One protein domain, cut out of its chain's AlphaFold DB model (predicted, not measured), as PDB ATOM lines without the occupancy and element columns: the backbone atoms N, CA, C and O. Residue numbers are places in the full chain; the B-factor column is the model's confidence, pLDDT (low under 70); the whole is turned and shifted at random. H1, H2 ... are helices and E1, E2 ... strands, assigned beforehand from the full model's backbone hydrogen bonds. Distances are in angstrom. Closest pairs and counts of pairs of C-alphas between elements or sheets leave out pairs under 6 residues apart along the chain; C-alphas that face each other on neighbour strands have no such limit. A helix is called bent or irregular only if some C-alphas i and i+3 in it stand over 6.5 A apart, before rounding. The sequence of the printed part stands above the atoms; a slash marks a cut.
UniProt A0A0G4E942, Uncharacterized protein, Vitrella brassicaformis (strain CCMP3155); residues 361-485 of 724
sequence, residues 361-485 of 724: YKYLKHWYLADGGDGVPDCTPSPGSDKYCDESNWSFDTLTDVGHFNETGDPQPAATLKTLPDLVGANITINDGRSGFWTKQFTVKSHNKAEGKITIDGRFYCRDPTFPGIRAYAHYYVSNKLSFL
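AT A GLANCE: This is residues 361 to 485 of the 724 residues of an uncharacterized protein of Vitrella brassicaformis (strain CCMP3155) (UniProt A0A0G4E942). With little regular structure, this is one antiparallel five-strand sheet curled like part of a barrel, amid long loops, with short H1 grazing edge strand E5. The order across is E1 E4 E3 E2 E5; along the chain, H1 E1 E2 E3 E4 E5. The printed part has 125 residues, and the named elements, mostly strand, hold only 33 of them. It is compact, radius of gyration of the C-alphas 13.5 A, spanning 43 by 35 by 30 A.

IN THESE COORDINATES: E3, residues 439 to 448, 23.1 A, bends by 75 degrees at 445. E1 is 398 to 400, E2 427 to 431, E4 453 to 456. E5, 475 to 479, ends at C-alpha (185.476, 153.569, 159.711). H1, 361 to 366, begins at C-alpha (201.047, 137.778, 151.602); it is irregular, C-alphas 361 and 364 being 8.8 A apart.

HOW THE PARTS SIT: Hairpins E2-E3 and E3-E4 form a meander, successive antiparallel neighbours; E1 E2 E3 E4 and E2 E3 E4 E5 are Greek keys, first strand beside fourth. Within hydrogen-bond range are N 428 and O 442 of E2-E3, 2.8 A, N 448 and O 453 of E3-E4, 2.8 A, N 399 and O 454 of E1-E4, 3.1 A, and N 431 and O 475 of E2-E5, 2.8 A. H1 has 0 of 2 O i to N i+4 pairs within range, but 2 of 3 to N i+3; its Leu 364 C-alpha is 6.8 A from that of His 475, their closest.

THE WHOLE: The printed part has no cut. Links H1 to E1, E1 to E2 and E4 to E5 are long. Residues 361 to 362, 383 to 384 and 406 to 411 have pLDDT under 70.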
ATOM      1  N   TYR A 361     201.822 138.444 152.664       61.41
ATOM      2  CA  TYR A 361     201.047 137.778 151.602       61.41
ATOM      3  C   TYR A 361     199.602 137.410 151.997       61.41
ATOM      4  O   TYR A 361     198.853 136.891 151.169       61.41
ATOM      5  N   LYS A 362     199.206 137.682 153.247       69.62
ATOM      6  CA  LYS A 362     197.858 137.497 153.790       69.62
ATOM      7  C   LYS A 362     197.221 138.800 154.311       69.62
ATOM      8  O   LYS A 362     196.381 138.701 155.195       69.62
ATOM      9  N   TYR A 363     197.585 140.000 153.837       79.31
ATOM     10  CA  TYR A 363     197.168 141.298 154.431       79.31
ATOM     11  C   TYR A 363     195.689 141.398 154.874       79.31
ATOM     12  O   TYR A 363     195.415 141.956 155.938       79.31
ATOM     13  N   LEU A 364     194.737 140.827 154.118       82.56
ATOM     14  CA  LEU A 364     193.315 140.781 154.506       82.56
ATOM     15  C   LEU A 364     193.054 140.151 155.886       82.56
ATOM     16  O   LEU A 364     192.080 140.529 156.523       82.56
ATOM     17  N   LYS A 365     193.927 139.279 156.407       81.12
ATOM     18  CA  LYS A 365     193.803 138.710 157.762       81.12
ATOM     19  C   LYS A 365     193.799 139.766 158.874       81.12
ATOM     20  O   LYS A 365     193.410 139.463 159.988       81.12
ATOM     21  N   HIS A 366     194.264 140.985 158.595       84.06
ATOM     22  CA  HIS A 366     194.218 142.112 159.529       84.06
ATOM     23  C   HIS A 366     192.890 142.890 159.462       84.06
ATOM     24  O   HIS A 366     192.821 144.027 159.927       84.06
ATOM     25  N   TRP A 367     191.867 142.331 158.816       89.62
ATOM     26  CA  TRP A 367     190.480 142.805 158.779       89.62
ATOM     27  C   TRP A 367     189.604 141.799 159.550       89.62
ATOM     28  O   TRP A 367     190.044 140.681 159.819       89.62
ATOM     29  N   TYR A 368     188.376 142.172 159.908       92.00
ATOM     30  CA  TYR A 368     187.405 141.226 160.469       92.00
ATOM     31  C   TYR A 368     186.947 140.213 159.413       92.00
ATOM     32  O   TYR A 368     186.984 140.501 158.214       92.00
ATOM     33  N   LEU A 369     186.471 139.053 159.863       91.00
ATOM     34  CA  LEU A 369     186.002 137.951 159.026       91.00
ATOM     35  C   LEU A 369     184.505 137.721 159.266       91.00
ATOM     36  O   LEU A 369     184.100 137.454 160.390       91.00
ATOM     37  N   ALA A 370     183.675 137.824 158.226       93.00
ATOM     38  CA  ALA A 370     182.244 137.563 158.348       93.00
ATOM     39  C   ALA A 370     181.938 136.059 158.405       93.00
ATOM     40  O   ALA A 370     182.395 135.285 157.556       93.00
ATOM     41  N   ASP A 371     181.076 135.673 159.346       91.94
ATOM     42  CA  ASP A 371     180.551 134.311 159.449       91.94
ATOM     43  C   ASP A 371     179.509 134.012 158.359       91.94
ATOM     44  O   ASP A 371     179.382 132.876 157.904       91.94
ATOM     45  N   GLY A 372     178.763 135.024 157.905       93.69
ATOM     46  CA  GLY A 372     177.715 134.851 156.901       93.69
ATOM     47  C   GLY A 372     177.119 136.157 156.370       93.69
ATOM     48  O   GLY A 372     177.514 137.258 156.752       93.69
ATOM     49  N   GLY A 373     176.147 136.021 155.466       95.25
ATOM     50  CA  GLY A 373     175.311 137.127 154.999       95.25
ATOM     51  C   GLY A 373     174.104 137.299 155.918       95.25
ATOM     52  O   GLY A 373     174.207 137.912 156.980       95.25
ATOM     53  N   ASP A 374     172.971 136.704 155.541       95.00
ATOM     54  CA  ASP A 374     171.699 136.820 156.273       95.00
ATOM     55  C   ASP A 374     171.718 136.123 157.647       95.00
ATOM     56  O   ASP A 374     170.936 136.486 158.532       95.00
ATOM     57  N   GLY A 375     172.632 135.174 157.850       94.62
ATOM     58  CA  GLY A 375     172.909 134.506 159.122       94.62
ATOM     59  C   GLY A 375     174.123 133.580 159.013       94.62
ATOM     60  O   GLY A 375     174.638 133.364 157.915       94.62
ATOM     61  N   VAL A 376     174.560 132.997 160.131       93.81
ATOM     62  CA  VAL A 376     175.630 131.979 160.160       93.81
ATOM     63  C   VAL A 376     175.149 130.690 159.465       93.81
ATOM     64  O   VAL A 376     174.028 130.262 159.750       93.81
ATOM     65  N   PRO A 377     175.929 130.077 158.554       91.56
ATOM     66  CA  PRO A 377     175.576 128.801 157.933       91.56
ATOM     67  C   PRO A 377     175.841 127.608 158.868       91.56
ATOM     68  O   PRO A 377     176.794 127.613 159.643       91.56
ATOM     69  N   ASP A 378     175.068 126.529 158.726       89.56
ATOM     70  CA  ASP A 378     175.285 125.254 159.442       89.56
ATOM     71  C   ASP A 378     176.461 124.422 158.865       89.56
ATOM     72  O   ASP A 378     176.584 123.221 159.121       89.56
ATOM     73  N   CYS A 379     177.321 125.028 158.037       88.19
ATOM     74  CA  CYS A 379     178.387 124.347 157.307       88.19
ATOM     75  C   CYS A 379     179.631 125.227 157.105       88.19
ATOM     76  O   CYS A 379     179.575 126.454 157.144       88.19
ATOM     77  N   THR A 380     180.753 124.580 156.788       85.81
ATOM     78  CA  THR A 380     182.020 125.233 156.438       85.81
ATOM     79  C   THR A 380     182.291 125.051 154.934       85.81
ATOM     80  O   THR A 380     182.758 123.978 154.530       85.81
ATOM     81  N   PRO A 381     181.994 126.045 154.070       84.25
ATOM     82  CA  PRO A 381     182.203 125.912 152.628       84.25
ATOM     83  C   PRO A 381     183.707 125.933 152.318       84.25
ATOM     84  O   PRO A 381     184.385 126.917 152.613       84.25
ATOM     85  N   SER A 382     184.258 124.855 151.749       77.19
ATOM     86  CA  SER A 382     185.715 124.717 151.578       77.19
ATOM     87  C   SER A 382     186.133 123.995 150.283       77.19
ATOM     88  O   SER A 382     185.326 123.295 149.661       77.19
ATOM     89  N   PRO A 383     187.395 124.148 149.824       66.19
ATOM     90  CA  PRO A 383     187.909 123.440 148.649       66.19
ATOM     91  C   PRO A 383     188.059 121.927 148.903       66.19
ATOM     92  O   PRO A 383     189.116 121.448 149.307       66.19
ATOM     93  N   GLY A 384     186.993 121.169 148.646       69.25
ATOM     94  CA  GLY A 384     186.941 119.713 148.834       69.25
ATOM     95  C   GLY A 384     185.626 119.221 149.444       69.25
ATOM     96  O   GLY A 384     185.290 118.050 149.285       69.25
ATOM     97  N   SER A 385     184.867 120.116 150.084       76.56
ATOM     98  CA  SER A 385     183.464 119.914 150.451       76.56
ATOM     99  C   SER A 385     182.535 120.538 149.395       76.56
ATOM    100  O   SER A 385     182.974 120.931 148.307       76.56
ATOM    101  N   ASP A 386     181.239 120.643 149.700       85.31
ATOM    102  CA  ASP A 386     180.358 121.524 148.941       85.31
ATOM    103  C   ASP A 386     180.655 122.997 149.270       85.31
ATOM    104  O   ASP A 386     180.203 123.559 150.265       85.31
ATOM    105  N   LYS A 387     181.408 123.636 148.375       82.62
ATOM    106  CA  LYS A 387     181.751 125.067 148.387       82.62
ATOM    107  C   LYS A 387     180.562 126.039 148.239       82.62
ATOM    108  O   LYS A 387     180.801 127.248 148.159       82.62
ATOM    109  N   TYR A 388     179.332 125.540 148.113       87.69
ATOM    110  CA  TYR A 388     178.099 126.329 148.056       87.69
ATOM    111  C   TYR A 388     177.080 125.927 149.139       87.69
ATOM    112  O   TYR A 388     175.941 126.380 149.093       87.69
ATOM    113  N   CYS A 389     177.471 125.128 150.140       90.19
ATOM    114  CA  CYS A 389     176.564 124.720 151.220       90.19
ATOM    115  C   CYS A 389     176.007 125.897 152.052       90.19
ATOM    116  O   CYS A 389     175.026 125.722 152.769       90.19
ATOM    117  N   ASP A 390     176.610 127.087 151.946       92.00
ATOM    118  CA  ASP A 390     176.178 128.333 152.583       92.00
ATOM    119  C   ASP A 390     175.262 129.205 151.692       92.00
ATOM    120  O   ASP A 390     174.939 130.327 152.078       92.00
ATOM    121  N   GLU A 391     174.829 128.733 150.512       92.25
ATOM    122  CA  GLU A 391     174.043 129.525 149.537       92.25
ATOM    123  C   GLU A 391     172.705 130.042 150.096       92.25
ATOM    124  O   GLU A 391     172.276 131.142 149.742       92.25
ATOM    125  N   SER A 392     172.096 129.335 151.053       92.88
ATOM    126  CA  SER A 392     170.915 129.798 151.807       92.88
ATOM    127  C   SER A 392     171.161 131.033 152.683       92.88
ATOM    128  O   SER A 392     170.205 131.650 153.148       92.88
ATOM    129  N   ASN A 393     172.425 131.378 152.926       94.31
ATOM    130  CA  ASN A 393     172.864 132.419 153.850       94.31
ATOM    131  C   ASN A 393     173.567 133.588 153.133       94.31
ATOM    132  O   ASN A 393     173.995 134.539 153.792       94.31
ATOM    133  N   TRP A 394     173.707 133.538 151.802       94.50
ATOM    134  CA  TRP A 394     174.287 134.626 151.009       94.50
ATOM    135  C   TRP A 394     173.340 135.828 150.958       94.50
ATOM    136  O   TRP A 394     172.152 135.683 150.681       94.50
ATOM    137  N   SER A 395     173.878 137.033 151.148       96.06
ATOM    138  CA  SER A 395     173.100 138.269 151.191       96.06
ATOM    139  C   SER A 395     173.655 139.367 150.292       96.06
ATOM    140  O   SER A 395     174.848 139.445 149.973       96.06
ATOM    141  N   PHE A 396     172.746 140.239 149.868       95.56
ATOM    142  CA  PHE A 396     173.081 141.447 149.131       95.56
ATOM    143  C   PHE A 396     173.303 142.646 150.053       95.56
ATOM    144  O   PHE A 396     174.024 143.556 149.656       95.56
ATOM    145  N   ASP A 397     172.669 142.688 151.225       97.00
ATOM    146  CA  ASP A 397     172.619 143.879 152.083       97.00
ATOM    147  C   ASP A 397     172.852 143.608 153.576       97.00
ATOM    148  O   ASP A 397     172.994 144.558 154.343       97.00
ATOM    149  N   THR A 398     172.957 142.346 153.989       98.06
ATOM    150  CA  THR A 398     173.154 141.946 155.385       98.06
ATOM    151  C   THR A 398     174.509 141.264 155.573       98.06
ATOM    152  O   THR A 398     174.912 140.444 154.751       98.06
ATOM    153  N   LEU A 399     175.205 141.585 156.667       98.06
ATOM    154  CA  LEU A 399     176.430 140.900 157.105       98.06
ATOM    155  C   LEU A 399     176.238 140.401 158.538       98.06
ATOM    156  O   LEU A 399     175.769 141.158 159.394       98.06
ATOM    157  N   THR A 400     176.614 139.146 158.786       97.44
ATOM    158  CA  THR A 400     176.562 138.499 160.103       97.44
ATOM    159  C   THR A 400     177.961 138.070 160.538       97.44
ATOM    160  O   THR A 400     178.678 137.406 159.790       97.44
ATOM    161  N   ASP A 401     178.324 138.426 161.765       95.31
ATOM    162  CA  ASP A 401     179.553 138.024 162.444       95.31
ATOM    163  C   ASP A 401     179.289 137.902 163.955       95.31
ATOM    164  O   ASP A 401     178.838 138.832 164.637       95.31
ATOM    165  N   VAL A 402     179.547 136.704 164.469       93.12
ATOM    166  CA  VAL A 402     179.326 136.295 165.854       93.12
ATOM    167  C   VAL A 402     180.529 135.567 166.461       93.12
ATOM    168  O   VAL A 402     180.468 135.247 167.651       93.12
ATOM    169  N   GLY A 403     181.580 135.304 165.674       85.88
ATOM    170  CA  GLY A 403     182.725 134.468 166.033       85.88
ATOM    171  C   GLY A 403     182.496 132.965 165.815       85.88
ATOM    172  O   GLY A 403     182.843 132.171 166.688       85.88
ATOM    173  N   HIS A 404     181.880 132.551 164.700       80.62
ATOM    174  CA  HIS A 404     181.733 131.131 164.342       80.62
ATOM    175  C   HIS A 404     183.030 130.543 163.759       80.62
ATOM    176  O   HIS A 404     183.422 129.432 164.131       80.62
ATOM    177  N   PHE A 405     183.736 131.270 162.885       74.88
ATOM    178  CA  PHE A 405     184.995 130.785 162.306       74.88
ATOM    179  C   PHE A 405     186.195 130.937 163.263       74.88
ATOM    180  O   PHE A 405     186.920 131.931 163.260       74.88
ATOM    181  N   ASN A 406     186.481 129.873 164.023       60.72
ATOM    182  CA  ASN A 406     187.685 129.738 164.866       60.72
ATOM    183  C   ASN A 406     189.021 129.659 164.081       60.72
ATOM    184  O   ASN A 406     190.079 129.515 164.689       60.72
ATOM    185  N   GLU A 407     189.008 129.764 162.747       60.75
ATOM    186  CA  GLU A 407     190.221 129.890 161.913       60.75
ATOM    187  C   GLU A 407     190.818 131.320 161.931       60.75
ATOM    188  O   GLU A 407     191.765 131.631 161.210       60.75
ATOM    189  N   THR A 408     190.318 132.165 162.836       53.25
ATOM    190  CA  THR A 408     190.800 133.492 163.268       53.25
ATOM    191  C   THR A 408     192.155 133.450 164.007       53.25
ATOM    192  O   THR A 408     192.413 134.231 164.920       53.25
ATOM    193  N   GLY A 409     193.051 132.535 163.621       53.94
ATOM    194  CA  GLY A 409     194.382 132.401 164.215       53.94
ATOM    195  C   GLY A 409     195.211 133.685 164.104       53.94
ATOM    196  O   GLY A 409     195.033 134.476 163.173       53.94
ATOM    197  N   ASP A 410     196.124 133.886 165.059       56.19
ATOM    198  CA  ASP A 410     196.922 135.111 165.163       56.19
ATOM    199  C   ASP A 410     197.559 135.499 163.816       56.19
ATOM    200  O   ASP A 410     198.204 134.662 163.170       56.19
ATOM    201  N   PRO A 411     197.436 136.764 163.365       63.72
ATOM    202  CA  PRO A 411     196.943 137.954 164.062       63.72
ATOM    203  C   PRO A 411     195.599 138.483 163.501       63.72
ATOM    204  O   PRO A 411     195.523 139.664 163.133       63.72
ATOM    205  N   GLN A 412     194.559 137.645 163.376       73.69
ATOM    206  CA  GLN A 412     193.211 138.167 163.090       73.69
ATOM    207  C   GLN A 412     192.656 138.986 164.277       73.69
ATOM    208  O   GLN A 412     192.979 138.693 165.431       73.69
ATOM    209  N   PRO A 413     191.832 140.028 164.045       82.44
ATOM    210  CA  PRO A 413     191.249 140.817 165.127       82.44
ATOM    211  C   PRO A 413     190.186 140.029 165.911       82.44
ATOM    212  O   PRO A 413     189.255 139.489 165.325       82.44
ATOM    213  N   ALA A 414     190.260 140.044 167.245       82.31
ATOM    214  CA  ALA A 414     189.368 139.269 168.122       82.31
ATOM    215  C   ALA A 414     187.996 139.921 168.431       82.31
ATOM    216  O   ALA A 414     187.244 139.409 169.261       82.31
ATOM    217  N   ALA A 415     187.680 141.069 167.824       89.50
ATOM    218  CA  ALA A 415     186.404 141.758 168.016       89.50
ATOM    219  C   ALA A 415     185.416 141.401 166.896       89.50
ATOM    220  O   ALA A 415     185.810 141.261 165.745       89.50
ATOM    221  N   THR A 416     184.134 141.309 167.241       92.69
ATOM    222  CA  THR A 416     183.025 141.011 166.322       92.69
ATOM    223  C   THR A 416     181.971 142.123 166.317       92.69
ATOM    224  O   THR A 416     181.989 142.996 167.199       92.69
ATOM    225  N   LEU A 417     180.987 142.073 165.410       96.25
ATOM    226  CA  LEU A 417     179.796 142.945 165.413       96.25
ATOM    227  C   LEU A 417     179.082 142.966 166.779       96.25
ATOM    228  O   LEU A 417     178.576 144.003 167.203       96.25
ATOM    229  N   LYS A 418     179.113 141.868 167.544       95.56
ATOM    230  CA  LYS A 418     178.563 141.846 168.915       95.56
ATOM    231  C   LYS A 418     179.307 142.774 169.880       95.56
ATOM    232  O   LYS A 418     178.707 143.335 170.798       95.56
ATOM    233  N   THR A 419     180.611 142.952 169.679       93.88
ATOM    234  CA  THR A 419     181.488 143.734 170.569       93.88
ATOM    235  C   THR A 419     181.692 145.182 170.115       93.88
ATOM    236  O   THR A 419     181.674 146.069 170.970       93.88
ATOM    237  N   LEU A 420     181.789 145.432 168.802       94.44
ATOM    238  CA  LEU A 420     181.985 146.752 168.179       94.44
ATOM    239  C   LEU A 420     180.971 147.811 168.669       94.44
ATOM    240  O   LEU A 420     179.873 147.445 169.090       94.44
ATOM    241  N   PRO A 421     181.290 149.122 168.644       93.75
ATOM    242  CA  PRO A 421     180.355 150.185 169.041       93.75
ATOM    243  C   PRO A 421     179.098 150.227 168.148       93.75
ATOM    244  O   PRO A 421     178.921 149.402 167.251       93.75
ATOM    245  N   ASP A 422     178.187 151.179 168.378       95.50
ATOM    246  CA  ASP A 422     177.127 151.403 167.390       95.50
ATOM    247  C   ASP A 422     177.737 151.823 166.041       95.50
ATOM    248  O   ASP A 422     178.619 152.682 165.966       95.50
ATOM    249  N   LEU A 423     177.257 151.182 164.978       97.31
ATOM    250  CA  LEU A 423     177.766 151.330 163.623       97.31
ATOM    251  C   LEU A 423     176.806 152.114 162.726       97.31
ATOM    252  O   LEU A 423     177.196 152.428 161.611       97.31
ATOM    253  N   VAL A 424     175.587 152.466 163.153       97.56
ATOM    254  CA  VAL A 424     174.636 153.181 162.278       97.56
ATOM    255  C   VAL A 424     175.237 154.504 161.787       97.56
ATOM    256  O   VAL A 424     175.654 155.351 162.578       97.56
ATOM    257  N   GLY A 425     175.329 154.678 160.466       94.94
ATOM    258  CA  GLY A 425     175.991 155.817 159.822       94.94
ATOM    259  C   GLY A 425     177.527 155.755 159.774       94.94
ATOM    260  O   GLY A 425     178.138 156.737 159.375       94.94
ATOM    261  N   ALA A 426     178.160 154.653 160.189       95.62
ATOM    262  CA  ALA A 426     179.574 154.379 159.913       95.62
ATOM    263  C   ALA A 426     179.763 153.921 158.457       95.62
ATOM    264  O   ALA A 426     178.825 153.416 157.829       95.62
ATOM    265  N   ASN A 427     180.990 154.008 157.946       93.81
ATOM    266  CA  ASN A 427     181.352 153.418 156.660       93.81
ATOM    267  C   ASN A 427     181.866 151.989 156.908       93.81
ATOM    268  O   ASN A 427     182.692 151.777 157.791       93.81
ATOM    269  N   ILE A 428     181.418 151.007 156.123       94.12
ATOM    270  CA  ILE A 428     181.974 149.646 156.100       94.12
ATOM    271  C   ILE A 428     182.541 149.339 154.717       94.12
ATOM    272  O   ILE A 428     181.858 149.511 153.708       94.12
ATOM    273  N   THR A 429     183.779 148.851 154.665       91.44
ATOM    274  CA  THR A 429     184.393 148.299 153.449       91.44
ATOM    275  C   THR A 429     184.362 146.777 153.530       91.44
ATOM    276  O   THR A 429     184.887 146.217 154.486       91.44
ATOM    277  N   ILE A 430     183.779 146.113 152.528       90.88
ATOM    278  CA  ILE A 430     183.625 144.649 152.463       90.88
ATOM    279  C   ILE A 430     184.358 144.108 151.226       90.88
ATOM    280  O   ILE A 430     184.170 144.629 150.124       90.88
ATOM    281  N   ASN A 431     185.167 143.062 151.399       89.00
ATOM    282  CA  ASN A 431     185.764 142.226 150.350       89.00
ATOM    283  C   ASN A 431     184.950 140.918 150.206       89.00
ATOM    284  O   ASN A 431     184.501 140.358 151.206       89.00
ATOM    285  N   ASP A 432     184.696 140.451 148.978       88.25
ATOM    286  CA  ASP A 432     183.736 139.367 148.738       88.25
ATOM    287  C   ASP A 432     184.253 137.976 149.149       88.25
ATOM    288  O   ASP A 432     185.074 137.372 148.459       88.25
ATOM    289  N   GLY A 433     183.635 137.383 150.182       84.75
ATOM    290  CA  GLY A 433     183.779 135.953 150.515       84.75
ATOM    291  C   GLY A 433     183.365 135.028 149.358       84.75
ATOM    292  O   GLY A 433     183.718 133.852 149.308       84.75
ATOM    293  N   ARG A 434     182.632 135.585 148.381       81.94
ATOM    294  CA  ARG A 434     182.829 135.390 146.935       81.94
ATOM    295  C   ARG A 434     184.152 134.738 146.508       81.94
ATOM    296  O   ARG A 434     184.293 133.517 146.424       81.94
ATOM    297  N   SER A 435     185.045 135.609 146.063       79.12
ATOM    298  CA  SER A 435     186.215 135.300 145.252       79.12
ATOM    299  C   SER A 435     187.482 136.005 145.727       79.12
ATOM    300  O   SER A 435     188.550 135.650 145.245       79.12
ATOM    301  N   GLY A 436     187.389 136.975 146.646       80.00
ATOM    302  CA  GLY A 436     188.495 137.856 147.030       80.00
ATOM    303  C   GLY A 436     188.795 138.967 146.011       80.00
ATOM    304  O   GLY A 436     189.844 139.608 146.078       80.00
ATOM    305  N   PHE A 437     187.924 139.176 145.023       80.12
ATOM    306  CA  PHE A 437     188.150 140.043 143.863       80.12
ATOM    307  C   PHE A 437     187.471 141.405 144.009       80.12
ATOM    308  O   PHE A 437     188.051 142.445 143.687       80.12
ATOM    309  N   TRP A 438     186.235 141.419 144.497       83.12
ATOM    310  CA  TRP A 438     185.401 142.604 144.621       83.12
ATOM    311  C   TRP A 438     185.558 143.195 146.012       83.12
ATOM    312  O   TRP A 438     185.593 142.494 147.019       83.12
ATOM    313  N   THR A 439     185.669 144.516 146.081       83.50
ATOM    314  CA  THR A 439     185.733 145.228 147.358       83.50
ATOM    315  C   THR A 439     184.975 146.528 147.200       83.50
ATOM    316  O   THR A 439     185.206 147.240 146.224       83.50
ATOM    317  N   LYS A 440     184.041 146.811 148.107       84.88
ATOM    318  CA  LYS A 440     183.154 147.972 148.009       84.88
ATOM    319  C   LYS A 440     182.857 148.541 149.392       84.88
ATOM    320  O   LYS A 440     182.748 147.791 150.359       84.88
ATOM    321  N   GLN A 441     182.725 149.863 149.456       89.19
ATOM    322  CA  GLN A 441     182.310 150.579 150.656       89.19
ATOM    323  C   GLN A 441     180.810 150.897 150.623       89.19
ATOM    324  O   GLN A 441     180.240 151.140 149.553       89.19
ATOM    325  N   PHE A 442     180.189 150.897 151.800       91.88
ATOM    326  CA  PHE A 442     178.791 151.252 152.035       91.88
ATOM    327  C   PHE A 442     178.642 152.006 153.359       91.88
ATOM    328  O   PHE A 442     179.472 151.855 154.254       91.88
ATOM    329  N   THR A 443     177.548 152.743 153.519       95.19
ATOM    330  CA  THR A 443     177.102 153.223 154.834       95.19
ATOM    331  C   THR A 443     176.368 152.097 155.563       95.19
ATOM    332  O   THR A 443     175.558 151.394 154.957       95.19
ATOM    333  N   VAL A 444     176.610 151.919 156.862       97.75
ATOM    334  CA  VAL A 444     175.849 150.981 157.704       97.75
ATOM    335  C   VAL A 444     174.501 151.603 158.079       97.75
ATOM    336  O   VAL A 444     174.431 152.706 158.620       97.75
ATOM    337  N   LYS A 445     173.421 150.877 157.797       98.19
ATOM    338  CA  LYS A 445     172.024 151.319 157.905       98.19
ATOM    339  C   LYS A 445     171.350 150.882 159.204       98.19
ATOM    340  O   LYS A 445     170.554 151.630 159.764       98.19
ATOM    341  N   SER A 446     171.671 149.686 159.692       98.38
ATOM    342  CA  SER A 446     171.247 149.192 161.005       98.38
ATOM    343  C   SER A 446     172.339 148.331 161.632       98.38
ATOM    344  O   SER A 446     173.125 147.713 160.913       98.38
ATOM    345  N   HIS A 447     172.371 148.269 162.966       98.25
ATOM    346  CA  HIS A 447     173.265 147.388 163.714       98.25
ATOM    347  C   HIS A 447     172.513 146.694 164.859       98.25
ATOM    348  O   HIS A 447     172.165 147.316 165.861       98.25
ATOM    349  N   ASN A 448     172.269 145.389 164.723       98.00
ATOM    350  CA  ASN A 448     171.785 144.541 165.806       98.00
ATOM    351  C   ASN A 448     172.970 143.863 166.508       98.00
ATOM    352  O   ASN A 448     173.390 142.757 166.152       98.00
ATOM    353  N   LYS A 449     173.482 144.522 167.551       96.56
ATOM    354  CA  LYS A 449     174.577 144.007 168.386       96.56
ATOM    355  C   LYS A 449     174.267 142.694 169.113       96.56
ATOM    356  O   LYS A 449     175.197 141.978 169.460       96.56
ATOM    357  N   ALA A 450     172.999 142.367 169.377       96.19
ATOM    358  CA  ALA A 450     172.654 141.120 170.065       96.19
ATOM    359  C   ALA A 450     172.791 139.908 169.128       96.19
ATOM    360  O   ALA A 450     173.322 138.866 169.516       96.19
ATOM    361  N   GLU A 451     172.365 140.071 167.875       96.44
ATOM    362  CA  GLU A 451     172.525 139.062 166.822       96.44
ATOM    363  C   GLU A 451     173.950 139.031 166.253       96.44
ATOM    364  O   GLU A 451     174.397 137.964 165.849       96.44
ATOM    365  N   GLY A 452     174.686 140.150 166.291       97.06
ATOM    366  CA  GLY A 452     175.968 140.296 165.593       97.06
ATOM    367  C   GLY A 452     175.749 140.523 164.099       97.06
ATOM    368  O   GLY A 452     176.313 139.824 163.264       97.06
ATOM    369  N   LYS A 453     174.833 141.436 163.761       98.00
ATOM    370  CA  LYS A 453     174.281 141.571 162.411       98.00
ATOM    371  C   LYS A 453     174.071 143.034 162.036       98.00
ATOM    372  O   LYS A 453     173.507 143.801 162.815       98.00
ATOM    373  N   ILE A 454     174.493 143.418 160.836       98.50
ATOM    374  CA  ILE A 454     174.263 144.751 160.258       98.50
ATOM    375  C   ILE A 454     173.466 144.655 158.961       98.50
ATOM    376  O   ILE A 454     173.500 143.628 158.285       98.50
ATOM    377  N   THR A 455     172.828 145.761 158.576       98.44
ATOM    378  CA  THR A 455     172.447 145.997 157.175       98.44
ATOM    379  C   THR A 455     173.208 147.194 156.610       98.44
ATOM    380  O   THR A 455     173.506 148.142 157.339       98.44
ATOM    381  N   ILE A 456     173.527 147.162 155.318       97.56
ATOM    382  CA  ILE A 456     174.128 148.273 154.568       97.56
ATOM    383  C   ILE A 456     173.067 149.077 153.809       97.56
ATOM    384  O   ILE A 456     172.007 148.564 153.449       97.56
ATOM    385  N   ASP A 457     173.352 150.349 153.524       96.00
ATOM    386  CA  ASP A 457     172.522 151.142 152.619       96.00
ATOM    387  C   ASP A 457     172.952 150.923 151.163       96.00
ATOM    388  O   ASP A 457     173.914 151.500 150.654       96.00
ATOM    389  N   GLY A 458     172.253 150.000 150.503       92.06
ATOM    390  CA  GLY A 458     172.514 149.582 149.130       92.06
ATOM    391  C   GLY A 458     172.557 148.063 149.007       92.06
ATOM    392  O   GLY A 458     172.049 147.348 149.860       92.06
ATOM    393  N   ARG A 459     173.154 147.567 147.919       92.31
ATOM    394  CA  ARG A 459     173.375 146.132 147.683       92.31
ATOM    395  C   ARG A 459     174.785 145.874 147.145       92.31
ATOM    396  O   ARG A 459     175.305 146.655 146.332       92.31
ATOM    397  N   PHE A 460     175.398 144.782 147.595       91.19
ATOM    398  CA  PHE A 460     176.689 144.274 147.142       91.19
ATOM    399  C   PHE A 460     176.500 143.099 146.182       91.19
ATOM    400  O   PHE A 460     175.803 142.129 146.479       91.19
ATOM    401  N   TYR A 461     177.150 143.206 145.027       86.56
ATOM    402  CA  TYR A 461     177.095 142.248 143.934       86.56
ATOM    403  C   TYR A 461     178.526 141.839 143.573       86.56
ATOM    404  O   TYR A 461     179.340 142.711 143.266       86.56
ATOM    405  N   CYS A 462     178.842 140.542 143.579       76.31
ATOM    406  CA  CYS A 462     180.192 140.028 143.285       76.31
ATOM    407  C   CYS A 462     180.400 139.635 141.806       76.31
ATOM    408  O   CYS A 462     181.250 138.804 141.492       76.31
ATOM    409  N   ARG A 463     179.588 140.196 140.895       72.88
ATOM    410  CA  ARG A 463     179.771 140.174 139.427       72.88
ATOM    411  C   ARG A 463     178.719 141.032 138.725       72.88
ATOM    412  O   ARG A 463     179.040 141.899 137.921       72.88
ATOM    413  N   ASP A 464     177.463 140.733 139.032       79.38
ATOM    414  CA  ASP A 464     176.244 141.246 138.411       79.38
ATOM    415  C   ASP A 464     175.073 141.096 139.413       79.38
ATOM    416  O   ASP A 464     175.256 140.442 140.448       79.38
ATOM    417  N   PRO A 465     173.884 141.679 139.155       84.38
ATOM    418  CA  PRO A 465     172.788 141.723 140.126       84.38
ATOM    419  C   PRO A 465     172.250 140.376 140.636       84.38
ATOM    420  O   PRO A 465     171.466 140.379 141.585       84.38
ATOM    421  N   THR A 466     172.631 139.245 140.030       85.12
ATOM    422  CA  THR A 466     172.182 137.907 140.451       85.12
ATOM    423  C   THR A 466     173.062 137.263 141.524       85.12
ATOM    424  O   THR A 466     172.594 136.359 142.207       85.12
ATOM    425  N   PHE A 467     174.299 137.736 141.725       85.31
ATOM    426  CA  PHE A 467     175.251 137.118 142.656       85.31
ATOM    427  C   PHE A 467     175.493 137.986 143.905       85.31
ATOM    428  O   PHE A 467     176.128 139.042 143.785       85.31
ATOM    429  N   PRO A 468     175.039 137.559 145.101       90.56
ATOM    430  CA  PRO A 468     175.238 138.307 146.341       90.56
ATOM    431  C   PRO A 468     176.720 138.398 146.724       90.56
ATOM    432  O   PRO A 468     177.487 137.456 146.520       90.56
ATOM    433  N   GLY A 469     177.145 139.553 147.242       88.69
ATOM    434  CA  GLY A 469     178.540 139.798 147.621       88.69
ATOM    435  C   GLY A 469     178.898 139.455 149.070       88.69
ATOM    436  O   GLY A 469     180.082 139.269 149.357       88.69
ATOM    437  N   ILE A 470     177.913 139.367 149.971       94.69
ATOM    438  CA  ILE A 470     178.131 139.132 151.404       94.69
ATOM    439  C   ILE A 470     177.771 137.684 151.744       94.69
ATOM    440  O   ILE A 470     176.672 137.224 151.440       94.69
ATOM    441  N   ARG A 471     178.711 136.958 152.351       91.88
ATOM    442  CA  ARG A 471     178.573 135.561 152.788       91.88
ATOM    443  C   ARG A 471     179.741 135.179 153.708       91.88
ATOM    444  O   ARG A 471     180.540 136.053 154.050       91.88
ATOM    445  N   ALA A 472     179.864 133.895 154.048       91.25
ATOM    446  CA  ALA A 472     181.004 133.362 154.789       91.25
ATOM    447  C   ALA A 472     182.355 133.802 154.185       91.25
ATOM    448  O   ALA A 472     182.515 133.877 152.961       91.25
ATOM    449  N   TYR A 473     183.320 134.099 155.057       88.88
ATOM    450  CA  TYR A 473     184.669 134.582 154.735       88.88
ATOM    451  C   TYR A 473     184.759 135.950 154.031       88.88
ATOM    452  O   TYR A 473     185.827 136.318 153.528       88.88
ATOM    453  N   ALA A 474     183.682 136.742 153.991       90.88
ATOM    454  CA  ALA A 474     183.775 138.131 153.540       90.88
ATOM    455  C   ALA A 474     184.586 138.957 154.552       90.88
ATOM    456  O   ALA A 474     184.200 139.080 155.712       90.88
ATOM    457  N   HIS A 475     185.723 139.511 154.128       90.94
ATOM    458  CA  HIS A 475     186.594 140.286 155.018       90.94
ATOM    459  C   HIS A 475     186.147 141.752 155.059       90.94
ATOM    460  O   HIS A 475     185.844 142.322 154.007       90.94
ATOM    461  N   TYR A 476     186.135 142.395 156.230       92.62
ATOM    462  CA  TYR A 476     185.663 143.778 156.355       92.62
ATOM    463  C   TYR A 476     186.369 144.615 157.433       92.62
ATOM    464  O   TYR A 476     186.943 144.103 158.391       92.62
ATOM    465  N   TYR A 477     186.285 145.937 157.293       93.56
ATOM    466  CA  TYR A 477     186.608 146.893 158.354       93.56
ATOM    467  C   TYR A 477     185.578 148.027 158.377       93.56
ATOM    468  O   TYR A 477     184.916 148.298 157.369       93.56
ATOM    469  N   VAL A 478     185.456 148.696 159.522       94.94
ATOM    470  CA  VAL A 478     184.546 149.831 159.741       94.94
ATOM    471  C   VAL A 478     185.331 151.111 160.018       94.94
ATOM    472  O   VAL A 478     186.390 151.067 160.633       94.94
ATOM    473  N   SER A 479     184.841 152.256 159.554       93.56
ATOM    474  CA  SER A 479     185.476 153.569 159.711       93.56
ATOM    475  C   SER A 479     184.426 154.685 159.817       93.56
ATOM    476  O   SER A 479     183.224 154.419 159.875       93.56
ATOM    477  N   ASN A 480     184.873 155.944 159.850       91.19
ATOM    478  CA  ASN A 480     184.008 157.127 159.939       91.19
ATOM    479  C   ASN A 480     183.178 157.206 161.242       91.19
ATOM    480  O   ASN A 480     181.966 157.424 161.238       91.19
ATOM    481  N   LYS A 481     183.857 157.032 162.382       91.44
ATOM    482  CA  LYS A 481     183.362 157.389 163.720       91.44
ATOM    483  C   LYS A 481     184.513 157.957 164.544       91.44
ATOM    484  O   LYS A 481     185.602 157.391 164.527       91.44
ATOM    485  N   LEU A 482     184.241 158.987 165.349       91.50
ATOM    486  CA  LEU A 482     185.186 159.479 166.363       91.50
ATOM    487  C   LEU A 482     185.609 158.370 167.346       91.50
ATOM    488  O   LEU A 482     186.749 158.340 167.782       91.50
ATOM    489  N   SER A 483     184.727 157.407 167.633       89.81
ATOM    490  CA  SER A 483     185.007 156.259 168.508       89.81
ATOM    491  C   SER A 483     185.933 155.184 167.911       89.81
ATOM    492  O   SER A 483     186.075 154.132 168.522       89.81
ATOM    493  N   PHE A 484     186.494 155.401 166.717       92.50
ATOM    494  CA  PHE A 484     187.592 154.596 166.154       92.50
ATOM    495  C   PHE A 484     188.920 155.363 166.125       92.50
ATOM    496  O   PHE A 484     189.901 154.869 165.583       92.50
ATOM    497  N   LEU A 485     188.945 156.606 166.619       92.69
ATOM    498  CA  LEU A 485     190.162 157.397 166.746       92.69
ATOM    499  C   LEU A 485     190.790 157.050 168.100       92.69
ATOM    500  O   LEU A 485     190.669 157.816 169.053       92.69
TER     501      LEU A 485